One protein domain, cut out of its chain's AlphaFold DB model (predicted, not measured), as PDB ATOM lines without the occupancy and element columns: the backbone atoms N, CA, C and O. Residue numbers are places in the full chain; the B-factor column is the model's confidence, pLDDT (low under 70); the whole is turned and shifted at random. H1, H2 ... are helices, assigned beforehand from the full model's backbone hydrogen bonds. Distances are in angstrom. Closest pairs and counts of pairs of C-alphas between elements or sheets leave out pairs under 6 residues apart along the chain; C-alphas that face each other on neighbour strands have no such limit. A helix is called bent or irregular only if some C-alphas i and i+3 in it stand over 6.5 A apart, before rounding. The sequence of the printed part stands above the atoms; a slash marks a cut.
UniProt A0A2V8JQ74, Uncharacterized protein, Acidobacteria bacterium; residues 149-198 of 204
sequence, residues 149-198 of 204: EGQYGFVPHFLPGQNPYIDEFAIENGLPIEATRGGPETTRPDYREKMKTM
ATOM      1  N   GLU A 149      35.035  31.419 -43.920       52.56
ATOM      2  CA  GLU A 149      36.457  31.515 -43.522       52.56
ATOM      3  C   GLU A 149      37.140  32.824 -44.005       52.56
ATOM      4  O   GLU A 149      37.909  32.828 -44.964       52.56
ATOM      5  N   GLY A 150      36.725  33.967 -43.422       56.41
ATOM      6  CA  GLY A 150      37.113  35.319 -43.866       56.41
ATOM      7  C   GLY A 150      36.102  36.207 -44.649       56.41
ATOM      8  O   GLY A 150      36.575  37.125 -45.316       56.41
ATOM      9  N   GLN A 151      34.765  36.023 -44.617       56.84
ATOM     10  CA  GLN A 151      33.773  36.881 -45.360       56.84
ATOM     11  C   GLN A 151      32.779  37.684 -44.501       56.84
ATOM     12  O   GLN A 151      33.231  38.114 -43.471       56.84
ATOM     13  N   TYR A 152      31.480  37.923 -44.878       59.66
ATOM     14  CA  TYR A 152      30.357  38.233 -43.940       59.66
ATOM     15  C   TYR A 152      29.290  37.102 -43.617       59.66
ATOM     16  O   TYR A 152      28.827  36.493 -44.567       59.66
ATOM     17  N   GLY A 153      28.903  36.740 -42.362       63.69
ATOM     18  CA  GLY A 153      27.875  35.734 -41.966       63.69
ATOM     19  C   GLY A 153      28.229  34.263 -41.581       63.69
ATOM     20  O   GLY A 153      27.328  33.431 -41.615       63.69
ATOM     21  N   PHE A 154      29.464  33.859 -41.257       71.44
ATOM     22  CA  PHE A 154      29.861  32.435 -41.140       71.44
ATOM     23  C   PHE A 154      30.251  32.047 -39.738       71.44
ATOM     24  O   PHE A 154      31.101  32.664 -39.097       71.44
ATOM     25  N   VAL A 155      29.668  30.932 -39.331       69.31
ATOM     26  CA  VAL A 155      30.018  30.220 -38.122       69.31
ATOM     27  C   VAL A 155      30.811  28.988 -38.560       69.31
ATOM     28  O   VAL A 155      30.242  28.128 -39.246       69.31
ATOM     29  N   PRO A 156      32.112  28.901 -38.219       74.88
ATOM     30  CA  PRO A 156      32.892  27.697 -38.447       74.88
ATOM     31  C   PRO A 156      32.155  26.494 -37.867       74.88
ATOM     32  O   PRO A 156      31.769  26.484 -36.698       74.88
ATOM     33  N   HIS A 157      31.922  25.495 -38.705       81.62
ATOM     34  CA  HIS A 157      31.252  24.266 -38.327       81.62
ATOM     35  C   HIS A 157      31.865  23.107 -39.102       81.62
ATOM     36  O   HIS A 157      32.418  23.280 -40.187       81.62
ATOM     37  N   PHE A 158      31.718  21.914 -38.547       86.31
ATOM     38  CA  PHE A 158      31.991  20.674 -39.252       86.31
ATOM     39  C   PHE A 158      30.662  20.007 -39.567       86.31
ATOM     40  O   PHE A 158      29.750  20.022 -38.736       86.31
ATOM     41  N   LEU A 159      30.547  19.393 -40.744       89.75
ATOM     42  CA  LEU A 159      29.417  18.508 -41.008       89.75
ATOM     43  C   LEU A 159      29.463  17.310 -40.039       89.75
ATOM     44  O   LEU A 159      30.546  16.952 -39.556       89.75
ATOM     45  N   PRO A 160      28.318  16.661 -39.755       88.44
ATOM     46  CA  PRO A 160      28.288  15.464 -38.921       88.44
ATOM     47  C   PRO A 160      29.332  14.430 -39.371       88.44
ATOM     48  O   PRO A 160      29.372  14.035 -40.534       88.44
ATOM     49  N   GLY A 161      30.206  14.023 -38.448       88.19
ATOM     50  CA  GLY A 161      31.288  13.065 -38.709       88.19
ATOM     51  C   GLY A 161      32.556  13.638 -39.361       88.19
ATOM     52  O   GLY A 161      33.508  12.886 -39.547       88.19
ATOM     53  N   GLN A 162      32.608  14.935 -39.679       90.94
ATOM     54  CA  GLN A 162      33.768  15.572 -40.321       90.94
ATOM     55  C   GLN A 162      34.654  16.390 -39.373       90.94
ATOM     56  O   GLN A 162      35.630  16.969 -39.829       90.94
ATOM     57  N   ASN A 163      34.337  16.466 -38.077       89.31
ATOM     58  CA  ASN A 163      35.145  17.226 -37.122       89.31
ATOM     59  C   ASN A 163      36.453  16.472 -36.797       89.31
ATOM     60  O   ASN A 163      36.386  15.439 -36.123       89.31
ATOM     61  N   PRO A 164      37.631  16.966 -37.231       89.19
ATOM     62  CA  PRO A 164      38.901  16.276 -37.011       89.19
ATOM     63  C   PRO A 164      39.419  16.440 -35.573       89.19
ATOM     64  O   PRO A 164      40.254  15.654 -35.135       89.19
ATOM     65  N   TYR A 165      38.899  17.414 -34.824       88.12
ATOM     66  CA  TYR A 165      39.328  17.756 -33.462       88.12
ATOM     67  C   TYR A 165      38.590  16.961 -32.385       88.12
ATOM     68  O   TYR A 165      38.821  17.142 -31.194       88.12
ATOM     69  N   ILE A 166      37.697  16.055 -32.791       87.56
ATOM     70  CA  ILE A 166      36.920  15.221 -31.876       87.56
ATOM     71  C   ILE A 166      37.849  14.490 -30.897       87.56
ATOM     72  O   ILE A 166      37.558  14.500 -29.701       87.56
ATOM     73  N   ASP A 167      38.966  13.922 -31.359       90.94
ATOM     74  CA  ASP A 167      39.901  13.127 -30.545       90.94
ATOM     75  C   ASP A 167      41.090  13.928 -29.980       90.94
ATOM     76  O   ASP A 167      41.871  13.385 -29.199       90.94
ATOM     77  N   GLU A 168      41.218  15.213 -30.328       92.25
ATOM     78  CA  GLU A 168      42.373  16.068 -30.003       92.25
ATOM     79  C   GLU A 168      42.677  16.074 -28.500       92.25
ATOM     80  O   GLU A 168      43.766  15.684 -28.088       92.25
ATOM     81  N   PHE A 169      41.679  16.388 -27.668       91.38
ATOM     82  CA  PHE A 169      41.847  16.431 -26.212       91.38
ATOM     83  C   PHE A 169      42.309  15.087 -25.624       91.38
ATOM     84  O   PHE A 169      43.099  15.061 -24.680       91.38
ATOM     85  N   ALA A 170      41.825  13.965 -26.171       92.94
ATOM     86  CA  ALA A 170      42.229  12.638 -25.714       92.94
ATOM     87  C   ALA A 170      43.696  12.362 -26.063       92.94
ATOM     88  O   ALA A 170      44.449  11.890 -25.213       92.94
ATOM     89  N   ILE A 171      44.106  12.704 -27.285       93.38
ATOM     90  CA  ILE A 171      45.472  12.513 -27.780       93.38
ATOM     91  C   ILE A 171      46.455  13.385 -26.993       93.38
ATOM     92  O   ILE A 171      47.445  12.871 -26.474       93.38
ATOM     93  N   GLU A 172      46.168  14.680 -26.850       93.50
ATOM     94  CA  GLU A 172      47.049  15.634 -26.160       93.50
ATOM     95  C   GLU A 172      47.284  15.273 -24.691       93.50
ATOM     96  O   GLU A 172      48.370  15.498 -24.158       93.50
ATOM     97  N   ASN A 173      46.281  14.681 -24.037       92.19
ATOM     98  CA  ASN A 173      46.350  14.309 -22.626       92.19
ATOM     99  C   ASN A 173      46.676  12.821 -22.403       92.19
ATOM    100  O   ASN A 173      46.692  12.372 -21.256       92.19
ATOM    101  N   GLY A 174      46.919  12.041 -23.464       91.62
ATOM    102  CA  GLY A 174      47.186  10.601 -23.364       91.62
ATOM    103  C   GLY A 174      46.038   9.810 -22.723       91.62
ATOM    104  O   GLY A 174      46.273   8.833 -22.010       91.62
ATOM    105  N   LEU A 175      44.799  10.247 -22.940       92.19
ATOM    106  CA  LEU A 175      43.591   9.640 -22.390       92.19
ATOM    107  C   LEU A 175      42.943   8.693 -23.412       92.19
ATOM    108  O   LEU A 175      43.038   8.930 -24.616       92.19
ATOM    109  N   PRO A 176      42.249   7.632 -22.970       92.56
ATOM    110  CA  PRO A 176      41.366   6.860 -23.842       92.56
ATOM    111  C   PRO A 176      40.268   7.747 -24.441       92.56
ATOM    112  O   PRO A 176      39.717   8.594 -23.736       92.56
ATOM    113  N   ILE A 177      39.907   7.535 -25.711       90.19
ATOM    114  CA  ILE A 177      38.870   8.335 -26.391       90.19
ATOM    115  C   ILE A 177      37.535   8.212 -25.655       90.19
ATOM    116  O   ILE A 177      36.835   9.195 -25.447       90.19
ATOM    117  N   GLU A 178      37.190   7.014 -25.197       88.69
ATOM    118  CA  GLU A 178      35.950   6.743 -24.475       88.69
ATOM    119  C   GLU A 178      35.860   7.554 -23.174       88.69
ATOM    120  O   GLU A 178      34.780   7.984 -22.782       88.69
ATOM    121  N   ALA A 179      36.994   7.840 -22.527       88.81
ATOM    122  CA  ALA A 179      37.036   8.641 -21.308       88.81
ATOM    123  C   ALA A 179      36.771  10.137 -21.538       88.81
ATOM    124  O   ALA A 179      36.435  10.836 -20.583       88.81
ATOM    125  N   THR A 180      36.894  10.637 -22.771       87.88
ATOM    126  CA  THR A 180      36.684  12.058 -23.101       87.88
ATOM    127  C   THR A 180      35.305  12.342 -23.695       87.88
ATOM    128  O   THR A 180      34.950  13.503 -23.894       87.88
ATOM    129  N   ARG A 181      34.491  11.305 -23.937       84.56
ATOM    130  CA  ARG A 181      33.121  11.420 -24.475       84.56
ATOM    131  C   ARG A 181      32.053  11.668 -23.410       84.56
ATOM    132  O   ARG A 181      30.904  11.920 -23.760       84.56
ATOM    133  N   GLY A 182      32.433  11.638 -22.132       82.81
ATOM    134  CA  GLY A 182      31.511  11.760 -21.007       82.81
ATOM    135  C   GLY A 182      30.661  10.502 -20.815       82.81
ATOM    136  O   GLY A 182      31.016   9.423 -21.276       82.81
ATOM    137  N   GLY A 183      29.542  10.649 -20.109       84.88
ATOM    138  CA  GLY A 183      28.614   9.559 -19.802       84.88
ATOM    139  C   GLY A 183      28.522   9.257 -18.302       84.88
ATOM    140  O   GLY A 183      29.407   9.663 -17.542       84.88
ATOM    141  N   PRO A 184      27.467   8.547 -17.863       86.50
ATOM    142  CA  PRO A 184      27.223   8.238 -16.455       86.50
ATOM    143  C   PRO A 184      28.416   7.593 -15.759       86.50
ATOM    144  O   PRO A 184      28.815   8.029 -14.680       86.50
ATOM    145  N   GLU A 185      29.051   6.601 -16.392       89.50
ATOM    146  CA  GLU A 185      30.168   5.899 -15.769       89.50
ATOM    147  C   GLU A 185      31.353   6.823 -15.500       89.50
ATOM    148  O   GLU A 185      32.007   6.666 -14.478       89.50
ATOM    149  N   THR A 186      31.583   7.834 -16.345       87.94
ATOM    150  CA  THR A 186      32.716   8.762 -16.199       87.94
ATOM    151  C   THR A 186      32.599   9.669 -14.974       87.94
ATOM    152  O   THR A 186      33.599  10.227 -14.524       87.94
ATOM    153  N   THR A 187      31.397   9.790 -14.401       84.94
ATOM    154  CA  THR A 187      31.148  10.575 -13.183       84.94
ATOM    155  C   THR A 187      31.536   9.828 -11.906       84.94
ATOM    156  O   THR A 187      31.700  10.448 -10.853       84.94
ATOM    157  N   ARG A 188      31.697   8.500 -11.978       88.00
ATOM    158  CA  ARG A 188      31.864   7.646 -10.801       88.00
ATOM    159  C   ARG A 188      33.344   7.474 -10.425       88.00
ATOM    160  O   ARG A 188      34.199   7.374 -11.309       88.00
ATOM    161  N   PRO A 189      33.693   7.414  -9.123       89.81
ATOM    162  CA  PRO A 189      35.092   7.320  -8.689       89.81
ATOM    163  C   PRO A 189      35.837   6.074  -9.197       89.81
ATOM    164  O   PRO A 189      37.038   6.141  -9.466       89.81
ATOM    165  N   ASP A 190      35.131   4.953  -9.350       92.38
ATOM    166  CA  ASP A 190      35.650   3.666  -9.825       92.38
ATOM    167  C   ASP A 190      36.036   3.678 -11.311       92.38
ATOM    168  O   ASP A 190      36.868   2.875 -11.742       92.38
ATOM    169  N   TYR A 191      35.533   4.642 -12.091       92.12
ATOM    170  CA  TYR A 191      35.896   4.793 -13.501       92.12
ATOM    171  C   TYR A 191      37.395   4.999 -13.711       92.12
ATOM    172  O   TYR A 191      37.946   4.584 -14.730       92.12
ATOM    173  N   ARG A 192      38.089   5.581 -12.725       90.00
ATOM    174  CA  ARG A 192      39.548   5.744 -12.760       90.00
ATOM    175  C   ARG A 192      40.277   4.406 -12.864       90.00
ATOM    176  O   ARG A 192      41.280   4.329 -13.563       90.00
ATOM    177  N   GLU A 193      39.778   3.355 -12.216       92.38
ATOM    178  CA  GLU A 193      40.377   2.019 -12.306       92.38
ATOM    179  C   GLU A 193      40.076   1.365 -13.655       92.38
ATOM    180  O   GLU A 193      40.972   0.795 -14.278       92.38
ATOM    181  N   LYS A 194      38.850   1.532 -14.167       90.81
ATOM    182  CA  LYS A 194      38.482   1.095 -15.521       90.81
ATOM    183  C   LYS A 194      39.373   1.763 -16.575       90.81
ATOM    184  O   LYS A 194      39.909   1.075 -17.442       90.81
ATOM    185  N   MET A 195      39.609   3.070 -16.457       90.94
ATOM    186  CA  MET A 195      40.438   3.850 -17.382       90.94
ATOM    187  C   MET A 195      41.884   3.338 -17.469       90.94
ATOM    188  O   MET A 195      42.445   3.310 -18.559       90.94
ATOM    189  N   LYS A 196      42.478   2.860 -16.365       89.88
ATOM    190  CA  LYS A 196      43.846   2.296 -16.369       89.88
ATOM    191  C   LYS A 196      43.995   1.059 -17.258       89.88
ATOM    192  O   LYS A 196      45.105   0.735 -17.664       89.88
ATOM    193  N   THR A 197      42.898   0.353 -17.536       92.44
ATOM    194  CA  THR A 197      42.896  -0.836 -18.407       92.44
ATOM    195  C   THR A 197      42.709  -0.500 -19.888       92.44
ATOM    196  O   THR A 197      42.872  -1.370 -20.745       92.44
ATOM    197  N   MET A 198      42.367   0.751 -20.203       91.75
ATOM    198  CA  MET A 198      42.099   1.213 -21.559       91.75
ATOM    199  C   MET A 198      43.377   1.686 -22.252       91.75
ATOM    200  O   MET A 198      44.342   2.115 -21.618       91.75
TER     201      MET A 198
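AT A GLANCE: This is residues 149 to 198 of the 204 residues of an uncharacterized protein of Acidobacteria bacterium (UniProt A0A2V8JQ74). A long tail, residues 149 to 165, sticks out from a small body of four short helices, in which H2, H3 and H4 make a triangle and H1 joins it at H2. The 50 printed residues are all helix in class with H1 to H4 in order, though under half, 23, are in named elements. The whole is extended, radius of gyration of the C-alphas 15.7 A, spanning 49 by 21 by 16 A.

IN THESE COORDINATES: H1, residues 164 to 172, begins at C-alpha (38.901, 16.276, -37.011) and is 13.6 A long; it is irregular, with C-alphas 166 and 169 7.6 A apart. H2 is residues 177 to 180, 5.4 A, and H3 184 to 187, 5.6 A. H4, residues 191 to 196, 8.8 A, ends at C-alpha (43.846, 2.296, -16.369).

HOW THE PARTS SIT: H1 and H2 touch, closest at the C-alphas of Ala 170 and Ile 177, 5.5 A. H2 and H4 are close but not clearly touching, closest at C-alphas Ala 179 and Met 195, 7.1 A; so are H3 and H4, at Glu 185 and Tyr 191, 6.3 A. H1 is apart from H3 and H4. H4 has every O i to N i+4 pair within hydrogen-bond range; H1 has 2 of 5, and 3 of 6 O i to N i+3 pairs; H2 and H3 are too short for an i+4 pair.

THE WHOLE: The C-alphas of Tyr 152 and Glu 193, the farthest apart, are 49.1 A apart. The printed part has no cut, and its three links are tight. Residues 149 to 153 and 155 are under pLDDT 70.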